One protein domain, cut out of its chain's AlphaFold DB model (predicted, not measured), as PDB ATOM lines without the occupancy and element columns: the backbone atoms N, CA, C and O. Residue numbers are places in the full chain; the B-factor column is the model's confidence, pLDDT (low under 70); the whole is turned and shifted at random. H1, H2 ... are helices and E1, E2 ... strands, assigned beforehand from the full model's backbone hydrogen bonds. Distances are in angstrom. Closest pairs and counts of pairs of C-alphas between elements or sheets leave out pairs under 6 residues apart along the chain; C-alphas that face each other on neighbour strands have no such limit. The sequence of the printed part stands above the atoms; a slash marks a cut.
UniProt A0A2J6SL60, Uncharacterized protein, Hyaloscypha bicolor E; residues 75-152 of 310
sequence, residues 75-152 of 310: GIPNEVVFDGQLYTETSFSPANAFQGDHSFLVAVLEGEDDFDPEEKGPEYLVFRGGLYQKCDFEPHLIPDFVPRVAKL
ATOM      1  N   GLY A  75     221.976 173.750 181.333       84.69
ATOM      2  CA  GLY A  75     221.278 172.637 180.684       84.69
ATOM      3  C   GLY A  75     219.759 172.655 180.903       84.69
ATOM      4  O   GLY A  75     219.100 171.628 180.728       84.69
ATOM      5  N   ILE A  76     219.206 173.801 181.308       87.50
ATOM      6  CA  ILE A  76     217.765 174.028 181.408       87.50
ATOM      7  C   ILE A  76     217.305 174.571 180.044       87.50
ATOM      8  O   ILE A  76     217.925 175.506 179.529       87.50
ATOM      9  N   PRO A  77     216.284 173.969 179.410       92.06
ATOM     10  CA  PRO A  77     215.800 174.440 178.117       92.06
ATOM     11  C   PRO A  77     215.103 175.794 178.277       92.06
ATOM     12  O   PRO A  77     214.350 175.982 179.230       92.06
ATOM     13  N   ASN A  78     215.317 176.721 177.344       94.81
ATOM     14  CA  ASN A  78     214.651 178.029 177.379       94.81
ATOM     15  C   ASN A  78     213.140 177.924 177.114       94.81
ATOM     16  O   ASN A  78     212.378 178.802 177.510       94.81
ATOM     17  N   GLU A  79     212.706 176.853 176.452       95.56
ATOM     18  CA  GLU A  79     211.324 176.616 176.040       95.56
ATOM     19  C   GLU A  79     210.924 175.175 176.364       95.56
ATOM     20  O   GLU A  79     211.730 174.251 176.227       95.56
ATOM     21  N   VAL A  80     209.680 174.978 176.797       94.38
ATOM     22  CA  VAL A  80     209.084 173.656 177.027       94.38
ATOM     23  C   VAL A  80     207.639 173.644 176.544       94.38
ATOM     24  O   VAL A  80     206.962 174.669 176.560       94.38
ATOM     25  N   VAL A  81     207.151 172.480 176.133       93.38
ATOM     26  CA  VAL A  81     205.756 172.280 175.728       93.38
ATOM     27  C   VAL A  81     205.056 171.466 176.797       93.38
ATOM     28  O   VAL A  81     205.482 170.354 177.091       93.38
ATOM     29  N   PHE A  82     203.974 171.989 177.357       91.56
ATOM     30  CA  PHE A  82     203.131 171.277 178.311       91.56
ATOM     31  C   PHE A  82     201.698 171.323 177.805       91.56
ATOM     32  O   PHE A  82     201.204 172.413 177.521       91.56
ATOM     33  N   ASP A  83     201.045 170.165 177.683       88.81
ATOM     34  CA  ASP A  83     199.630 170.096 177.282       88.81
ATOM     35  C   ASP A  83     199.360 170.835 175.949       88.81
ATOM     36  O   ASP A  83     198.526 171.729 175.829       88.81
ATOM     37  N   GLY A  84     200.220 170.580 174.952       88.88
ATOM     38  CA  GLY A  84     200.155 171.219 173.630       88.88
ATOM     39  C   GLY A  84     200.442 172.730 173.595       88.88
ATOM     40  O   GLY A  84     200.394 173.325 172.521       88.88
ATOM     41  N   GLN A  85     200.754 173.358 174.729       92.69
ATOM     42  CA  GLN A  85     200.998 174.796 174.854       92.69
ATOM     43  C   GLN A  85     202.493 175.073 175.054       92.69
ATOM     44  O   GLN A  85     203.175 174.350 175.783       92.69
ATOM     45  N   LEU A  86     203.005 176.133 174.423       94.06
ATOM     46  CA  LEU A  86     204.398 176.561 174.562       94.06
ATOM     47  C   LEU A  86     204.582 177.416 175.822       94.06
ATOM     48  O   LEU A  86     203.805 178.335 176.087       94.06
ATOM     49  N   TYR A  87     205.651 177.146 176.563       95.19
ATOM     50  CA  TYR A  87     206.058 177.894 177.743       95.19
ATOM     51  C   TYR A  87     207.507 178.354 177.599       95.19
ATOM     52  O   TYR A  87     208.379 177.559 177.251       95.19
ATOM     53  N   THR A  88     207.780 179.618 177.930       95.56
ATOM     54  CA  THR A  88     209.131 180.205 177.867       95.56
ATOM     55  C   THR A  88     209.670 180.476 179.267       95.56
ATOM     56  O   THR A  88     208.928 180.924 180.146       95.56
ATOM     57  N   GLU A  89     210.958 180.201 179.483       94.50
ATOM     58  CA  GLU A  89     211.651 180.457 180.744       94.50
ATOM     59  C   GLU A  89     211.578 181.951 181.075       94.50
ATOM     60  O   GLU A  89     211.942 182.829 180.290       94.50
ATOM     61  N   THR A  90     211.087 182.252 182.269       92.62
ATOM     62  CA  THR A  90     211.041 183.615 182.783       92.62
ATOM     63  C   THR A  90     212.360 183.963 183.466       92.62
ATOM     64  O   THR A  90     213.034 183.116 184.045       92.62
ATOM     65  N   SER A  91     212.699 185.250 183.504       88.75
ATOM     66  CA  SER A  91     213.837 185.742 184.293       88.75
ATOM     67  C   SER A  91     213.566 185.777 185.807       88.75
ATOM     68  O   SER A  91     214.433 186.177 186.591       88.75
ATOM     69  N   PHE A  92     212.366 185.381 186.246       83.56
ATOM     70  CA  PHE A  92     211.961 185.407 187.645       83.56
ATOM     71  C   PHE A  92     212.368 184.124 188.369       83.56
ATOM     72  O   PHE A  92     212.132 183.010 187.914       83.56
ATOM     73  N   SER A  93     212.929 184.278 189.572       80.56
ATOM     74  CA  SER A  93     213.184 183.130 190.443       80.56
ATOM     75  C   SER A  93     211.857 182.540 190.943       80.56
ATOM     76  O   SER A  93     211.039 183.302 191.478       80.56
ATOM     77  N   PRO A  94     211.666 181.205 190.892       79.12
ATOM     78  CA  PRO A  94     210.474 180.549 191.433       79.12
ATOM     79  C   PRO A  94     210.183 180.959 192.882       79.12
ATOM     80  O   PRO A  94     209.035 181.184 193.250       79.12
ATOM     81  N   ALA A  95     211.229 181.162 193.696       76.12
ATOM     82  CA  ALA A  95     211.115 181.567 195.099       76.12
ATOM     83  C   ALA A  95     210.365 182.898 195.312       76.12
ATOM     84  O   ALA A  95     209.796 183.113 196.383       76.12
ATOM     85  N   ASN A  96     210.360 183.781 194.311       73.38
ATOM     86  CA  ASN A  96     209.612 185.037 194.353       73.38
ATOM     87  C   ASN A  96     208.178 184.868 193.827       73.38
ATOM     88  O   ASN A  96     207.285 185.564 194.295       73.38
ATOM     89  N   ALA A  97     207.950 183.938 192.894       67.69
ATOM     90  CA  ALA A  97     206.633 183.685 192.314       67.69
ATOM     91  C   ALA A  97     205.670 183.016 193.313       67.69
ATOM     92  O   ALA A  97     204.488 183.349 193.339       67.69
ATOM     93  N   PHE A  98     206.182 182.168 194.214       67.31
ATOM     94  CA  PHE A  98     205.391 181.529 195.281       67.31
ATOM     95  C   PHE A  98     204.873 182.491 196.372       67.31
ATOM     96  O   PHE A  98     204.231 182.042 197.319       67.31
ATOM     97  N   GLN A  99     205.161 183.797 196.292       64.31
ATOM     98  CA  GLN A  99     204.620 184.796 197.227       64.31
ATOM     99  C   GLN A  99     203.252 185.359 196.791       64.31
ATOM    100  O   GLN A  99     202.635 186.079 197.573       64.31
ATOM    101  N   GLY A 100     202.778 185.044 195.578       58.47
ATOM    102  CA  GLY A 100     201.439 185.397 195.085       58.47
ATOM    103  C   GLY A 100     200.485 184.198 195.020       58.47
ATOM    104  O   GLY A 100     200.930 183.053 195.058       58.47
ATOM    105  N   ASP A 101     199.180 184.460 194.873       50.00
ATOM    106  CA  ASP A 101     198.110 183.454 194.687       50.00
ATOM    107  C   ASP A 101     198.141 182.811 193.280       50.00
ATOM    108  O   ASP A 101     197.131 182.716 192.581       50.00
ATOM    109  N   HIS A 102     199.317 182.390 192.820       58.88
ATOM    110  CA  HIS A 102     199.475 181.709 191.538       58.88
ATOM    111  C   HIS A 102     199.457 180.191 191.743       58.88
ATOM    112  O   HIS A 102     200.095 179.660 192.654       58.88
ATOM    113  N   SER A 103     198.717 179.475 190.895       53.66
ATOM    114  CA  SER A 103     198.800 178.018 190.802       53.66
ATOM    115  C   SER A 103     200.031 177.625 189.984       53.66
ATOM    116  O   SER A 103     200.298 178.200 188.931       53.66
ATOM    117  N   PHE A 104     200.781 176.633 190.465       66.62
ATOM    118  CA  PHE A 104     201.949 176.083 189.778       66.62
ATOM    119  C   PHE A 104     201.770 174.582 189.596       66.62
ATOM    120  O   PHE A 104     201.220 173.906 190.469       66.62
ATOM    121  N   LEU A 105     202.283 174.058 188.490       72.06
ATOM    122  CA  LEU A 105     202.344 172.629 188.222       72.06
ATOM    123  C   LEU A 105     203.810 172.227 188.035       72.06
ATOM    124  O   LEU A 105     204.578 172.936 187.382       72.06
ATOM    125  N   VAL A 106     204.201 171.117 188.664       71.62
ATOM    126  CA  VAL A 106     205.532 170.519 188.508       71.62
ATOM    127  C   VAL A 106     205.420 169.431 187.448       71.62
ATOM    128  O   VAL A 106     204.746 168.426 187.672       71.62
ATOM    129  N   ALA A 107     206.031 169.656 186.287       66.94
ATOM    130  CA  ALA A 107     205.999 168.711 185.171       66.94
ATOM    131  C   ALA A 107     207.264 167.842 185.117       66.94
ATOM    132  O   ALA A 107     208.332 168.240 185.594       66.94
ATOM    133  N   VAL A 108     207.140 166.651 184.531       66.19
ATOM    134  CA  VAL A 108     208.228 165.687 184.295       66.19
ATOM    135  C   VAL A 108     208.235 165.306 182.810       66.19
ATOM    136  O   VAL A 108     207.226 165.434 182.128       66.19
ATOM    137  N   LEU A 109     209.396 164.916 182.275       58.84
ATOM    138  CA  LEU A 109     209.510 164.441 180.891       58.84
ATOM    139  C   LEU A 109     208.806 163.084 180.766       58.84
ATOM    140  O   LEU A 109     209.173 162.160 181.490       58.84
ATOM    141  N   GLU A 110     207.862 162.954 179.838       56.25
ATOM    142  CA  GLU A 110     207.283 161.661 179.457       56.25
ATOM    143  C   GLU A 110     207.403 161.430 177.946       56.25
ATOM    144  O   GLU A 110     207.610 162.367 177.171       56.25
ATOM    145  N   GLY A 111     207.367 160.149 177.568       51.97
ATOM    146  CA  GLY A 111     207.406 159.677 176.186       51.97
ATOM    147  C   GLY A 111     206.059 159.823 175.477       51.97
ATOM    148  O   GLY A 111     205.040 160.081 176.105       51.97
ATOM    149  N   GLU A 112     206.106 159.685 174.154       41.09
ATOM    150  CA  GLU A 112     205.022 159.935 173.199       41.09
ATOM    151  C   GLU A 112     203.740 159.146 173.526       41.09
ATOM    152  O   GLU A 112     203.723 157.927 173.373       41.09
ATOM    153  N   ASP A 113     202.674 159.838 173.941       48.03
ATOM    154  CA  ASP A 113     201.321 159.273 174.036       48.03
ATOM    155  C   ASP A 113     200.253 160.339 173.704       48.03
ATOM    156  O   ASP A 113     200.474 161.545 173.865       48.03
ATOM    157  N   ASP A 114     199.119 159.871 173.177       52.41
ATOM    158  CA  ASP A 114     198.040 160.636 172.534       52.41
ATOM    159  C   ASP A 114     197.431 161.740 173.437       52.41
ATOM    160  O   ASP A 114     196.748 161.449 174.419       52.41
ATOM    161  N   PHE A 115     197.646 163.020 173.088       53.88
ATOM    162  CA  PHE A 115     197.241 164.187 173.896       53.88
ATOM    163  C   PHE A 115     195.976 164.884 173.359       53.88
ATOM    164  O   PHE A 115     195.879 165.159 172.161       53.88
ATOM    165  N   ASP A 116     195.034 165.220 174.250       57.72
ATOM    166  CA  ASP A 116     193.773 165.910 173.934       57.72
ATOM    167  C   ASP A 116     193.956 167.446 174.049       57.72
ATOM    168  O   ASP A 116     194.180 167.949 175.149       57.72
ATOM    169  N   PRO A 117     193.917 168.224 172.949       56.50
ATOM    170  CA  PRO A 117     194.384 169.619 172.909       56.50
ATOM    171  C   PRO A 117     193.445 170.659 173.555       56.50
ATOM    172  O   PRO A 117     193.693 171.862 173.436       56.50
ATOM    173  N   GLU A 118     192.341 170.242 174.181       56.25
ATOM    174  CA  GLU A 118     191.323 171.160 174.713       56.25
ATOM    175  C   GLU A 118     191.526 171.553 176.188       56.25
ATOM    176  O   GLU A 118     190.869 172.489 176.666       56.25
ATOM    177  N   GLU A 119     192.450 170.918 176.918       63.25
ATOM    178  CA  GLU A 119     192.747 171.313 178.295       63.25
ATOM    179  C   GLU A 119     193.645 172.568 178.307       63.25
ATOM    180  O   GLU A 119     194.724 172.652 177.723       63.25
ATOM    181  N   LYS A 120     193.151 173.653 178.917       71.19
ATOM    182  CA  LYS A 120     193.940 174.880 179.059       71.19
ATOM    183  C   LYS A 120     194.927 174.679 180.205       71.19
ATOM    184  O   LYS A 120     194.596 174.984 181.350       71.19
ATOM    185  N   GLY A 121     196.145 174.251 179.874       79.50
ATOM    186  CA  GLY A 121     197.272 174.218 180.809       79.50
ATOM    187  C   GLY A 121     197.462 175.535 181.596       79.50
ATOM    188  O   GLY A 121     197.004 176.599 181.146       79.50
ATOM    189  N   PRO A 122     198.129 175.485 182.770       87.56
ATOM    190  CA  PRO A 122     198.240 176.598 183.723       87.56
ATOM    191  C   PRO A 122     198.987 177.810 183.147       87.56
ATOM    192  O   PRO A 122     199.746 177.680 182.199       87.56
ATOM    193  N   GLU A 123     198.830 178.996 183.739       89.06
ATOM    194  CA  GLU A 123     199.550 180.205 183.284       89.06
ATOM    195  C   GLU A 123     201.072 180.104 183.506       89.06
ATOM    196  O   GLU A 123     201.863 180.608 182.709       89.06
ATOM    197  N   TYR A 124     201.482 179.413 184.576       89.56
ATOM    198  CA  TYR A 124     202.882 179.216 184.945       89.56
ATOM    199  C   TYR A 124     203.195 177.741 185.208       89.56
ATOM    200  O   TYR A 124     202.388 177.003 185.779       89.56
ATOM    201  N   LEU A 125     204.411 177.337 184.847       91.19
ATOM    202  CA  LEU A 125     204.929 175.979 184.984       91.19
ATOM    203  C   LEU A 125     206.294 176.001 185.679       91.19
ATOM    204  O   LEU A 125     207.112 176.877 185.408       91.19
ATOM    205  N   VAL A 126     206.571 175.036 186.559       89.69
ATOM    206  CA  VAL A 126     207.908 174.860 187.146       89.69
ATOM    207  C   VAL A 126     208.516 173.561 186.631       89.69
ATOM    208  O   VAL A 126     207.990 172.478 186.884       89.69
ATOM    209  N   PHE A 127     209.654 173.661 185.943       89.38
ATOM    210  CA  PHE A 127     210.362 172.516 185.371       89.38
ATOM    211  C   PHE A 127     211.863 172.621 185.649       89.38
ATOM    212  O   PHE A 127     212.478 173.651 185.393       89.38
ATOM    213  N   ARG A 128     212.455 171.568 186.235       86.88
ATOM    214  CA  ARG A 128     213.885 171.507 186.625       86.88
ATOM    215  C   ARG A 128     214.405 172.743 187.387       86.88
ATOM    216  O   ARG A 128     215.575 173.094 187.294       86.88
ATOM    217  N   GLY A 129     213.542 173.390 188.172       85.44
ATOM    218  CA  GLY A 129     213.882 174.592 188.943       85.44
ATOM    219  C   GLY A 129     213.783 175.914 188.172       85.44
ATOM    220  O   GLY A 129     213.933 176.964 188.795       85.44
ATOM    221  N   GLY A 130     213.484 175.883 186.870       89.25
ATOM    222  CA  GLY A 130     213.086 177.051 186.084       89.25
ATOM    223  C   GLY A 130     211.593 177.349 186.241       89.25
ATOM    224  O   GLY A 130     210.787 176.434 186.437       89.25
ATOM    225  N   LEU A 131     211.228 178.631 186.178       92.19
ATOM    226  CA  LEU A 131     209.841 179.092 186.127       92.19
ATOM    227  C   LEU A 131     209.527 179.517 184.699       92.19
ATOM    228  O   LEU A 131     210.174 180.423 184.180       92.19
ATOM    229  N   TYR A 132     208.510 178.913 184.105       94.25
ATOM    230  CA  TYR A 132     208.096 179.181 182.742       94.25
ATOM    231  C   TYR A 132     206.709 179.817 182.715       94.25
ATOM    232  O   TYR A 132     205.855 179.491 183.542       94.25
ATOM    233  N   GLN A 133     206.489 180.709 181.756       94.44
ATOM    234  CA  GLN A 133     205.211 181.372 181.524       94.44
ATOM    235  C   GLN A 133     204.625 180.919 180.193       94.44
ATOM    236  O   GLN A 133     205.353 180.774 179.209       94.44
ATOM    237  N   LYS A 134     203.309 180.707 180.180       94.12
ATOM    238  CA  LYS A 134     202.553 180.346 178.987       94.12
ATOM    239  C   LYS A 134     202.679 181.432 177.920       94.12
ATOM    240  O   LYS A 134     202.518 182.618 178.205       94.12
ATOM    241  N   CYS A 135     202.947 181.025 176.688       93.50
ATOM    242  CA  CYS A 135     202.966 181.912 175.535       93.50
ATOM    243  C   CYS A 135     201.677 181.750 174.727       93.50
ATOM    244  O   CYS A 135     201.164 180.643 174.581       93.50
ATOM    245  N   ASP A 136     201.171 182.854 174.175       90.88
ATOM    246  CA  ASP A 136     200.069 182.821 173.211       90.88
ATOM    247  C   ASP A 136     200.640 182.432 171.842       90.88
ATOM    248  O   ASP A 136     201.042 183.278 171.041       90.88
ATOM    249  N   PHE A 137     200.826 181.127 171.648       89.44
ATOM    250  CA  PHE A 137     201.467 180.552 170.473       89.44
ATOM    251  C   PHE A 137     200.616 179.406 169.928       89.44
ATOM    252  O   PHE A 137     200.136 178.564 170.687       89.44
ATOM    253  N   GLU A 138     200.404 179.371 168.612       88.62
ATOM    254  CA  GLU A 138     199.540 178.361 168.000       88.62
ATOM    255  C   GLU A 138     200.210 176.971 168.059       88.62
ATOM    256  O   GLU A 138     201.340 176.828 167.584       88.62
ATOM    257  N   PRO A 139     199.539 175.922 168.586       87.69
ATOM    258  CA  PRO A 139     200.170 174.618 168.836       87.69
ATOM    259  C   PRO A 139     200.845 173.970 167.621       87.69
ATOM    260  O   PRO A 139     201.860 173.294 167.751       87.69
ATOM    261  N   HIS A 140     200.303 174.192 166.423       87.12
ATOM    262  CA  HIS A 140     200.816 173.615 165.179       87.12
ATOM    263  C   HIS A 140     202.070 174.323 164.635       87.12
ATOM    264  O   HIS A 140     202.668 173.842 163.675       87.12
ATOM    265  N   LEU A 141     202.454 175.464 165.215       91.88
ATOM    266  CA  LEU A 141     203.678 176.189 164.869       91.88
ATOM    267  C   LEU A 141     204.854 175.816 165.781       91.88
ATOM    268  O   LEU A 141     205.968 176.292 165.560       91.88
ATOM    269  N   ILE A 142     204.616 175.023 166.832       91.94
ATOM    270  CA  ILE A 142     205.638 174.653 167.812       91.94
ATOM    271  C   ILE A 142     206.653 173.714 167.145       91.94
ATOM    272  O   ILE A 142     206.250 172.676 166.616       91.94
ATOM    273  N   PRO A 143     207.960 174.024 167.178       92.12
ATOM    274  CA  PRO A 143     208.960 173.145 166.589       92.12
ATOM    275  C   PRO A 143     209.061 171.792 167.308       92.12
ATOM    276  O   PRO A 143     209.055 171.729 168.537       92.12
ATOM    277  N   ASP A 144     209.264 170.711 166.550       87.81
ATOM    278  CA  ASP A 144     209.351 169.344 167.096       87.81
ATOM    279  C   ASP A 144     210.542 169.116 168.039       87.81
ATOM    280  O   ASP A 144     210.546 168.169 168.821       87.81
ATOM    281  N   PHE A 145     211.559 169.982 167.987       88.44
ATOM    282  CA  PHE A 145     212.733 169.891 168.858       88.44
ATOM    283  C   PHE A 145     212.496 170.445 170.271       88.44
ATOM    284  O   PHE A 145     213.366 170.285 171.129       88.44
ATOM    285  N   VAL A 146     211.368 171.119 170.528       92.25
ATOM    286  CA  VAL A 146     211.083 171.674 171.856       92.25
ATOM    287  C   VAL A 146     210.692 170.534 172.810       92.25
ATOM    288  O   VAL A 146     209.785 169.760 172.494       92.25
ATOM    289  N   PRO A 147     211.333 170.410 173.989       91.12
ATOM    290  CA  PRO A 147     211.024 169.349 174.941       91.12
ATOM    291  C   PRO A 147     209.560 169.374 175.382       91.12
ATOM    292  O   PRO A 147     209.071 170.383 175.895       91.12
ATOM    293  N   ARG A 148     208.879 168.236 175.234       91.25
ATOM    294  CA  ARG A 148     207.513 168.028 175.725       91.25
ATOM    295  C   ARG A 148     207.571 167.485 177.151       91.25
ATOM    296  O   ARG A 148     208.308 166.544 177.440       91.25
ATOM    297  N   VAL A 149     206.834 168.117 178.053       88.19
ATOM    298  CA  VAL A 149     206.746 167.760 179.468       88.19
ATOM    299  C   VAL A 149     205.293 167.440 179.800       88.19
ATOM    300  O   VAL A 149     204.378 168.132 179.360       88.19
ATOM    301  N   ALA A 150     205.078 166.384 180.572       84.06
ATOM    302  CA  ALA A 150     203.764 165.932 180.993       84.06
ATOM    303  C   ALA A 150     203.540 166.239 182.473       84.06
ATOM    304  O   ALA A 150     204.468 166.506 183.252       84.06
ATOM    305  N   LYS A 151     202.269 166.231 182.874       81.38
ATOM    306  CA  LYS A 151     201.905 166.393 184.274       81.38
ATOM    307  C   LYS A 151     202.400 165.171 185.014       81.38
ATOM    308  O   LYS A 151     202.098 164.049 184.630       81.38
ATOM    309  N   LEU A 152     203.126 165.392 186.103       75.56
ATOM    310  CA  LEU A 152     203.448 164.297 186.992       75.56
ATOM    311  C   LEU A 152     202.151 163.870 187.692       75.56
ATOM    312  O   LEU A 152     201.799 164.401 188.744       75.56
TER     313      LEU A 152
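Overview. This is residues 75 to 152 of the 310 residues of an uncharacterized protein of Hyaloscypha bicolor E (UniProt A0A2J6SL60). With little regular structure, this is a small closed barrel of six short strands, E1 to E6, with short helix H1 outside it and two long loops, residues 109 to 123 and 135 to 147. The printed part has 78 residues, and the named elements hold only 31 of them, mostly strand, in the order E1, E2, H1, E3, E4, E5, E6 along the chain. The whole is compact, with a radius of gyration of the C-alphas of 12.1 A, spanning 35 by 28 by 23 A.

Along the chain. E1, residues 79 to 82, begins at C-alpha 79 (211.324, 176.616, 176.040). E2 is residues 85 to 89, 13.4 A; H1 94 to 97; E3 104 to 108, 13.3 A; E4 124 to 127; E5 130 to 134, 13.1 A. E6, residues 148 to 151, ends at C-alpha 151 (201.905, 166.393, 184.274).

Arrangement. Within hydrogen-bond range are N 80 and O 87 in antiparallel hairpin E1 and E2, 2.9 A, and N 149 and O 81 between parallel E6 and E1, 2.8 A. H1 is on the barrel, over E4, at a height over the sheet of 8.9 A.

Size, cuts and confidence. The printed part has no cut. Links E3 to E4 and E5 to E6 are long. Residues 97 to 104 and 107 to 119 have pLDDT under 70.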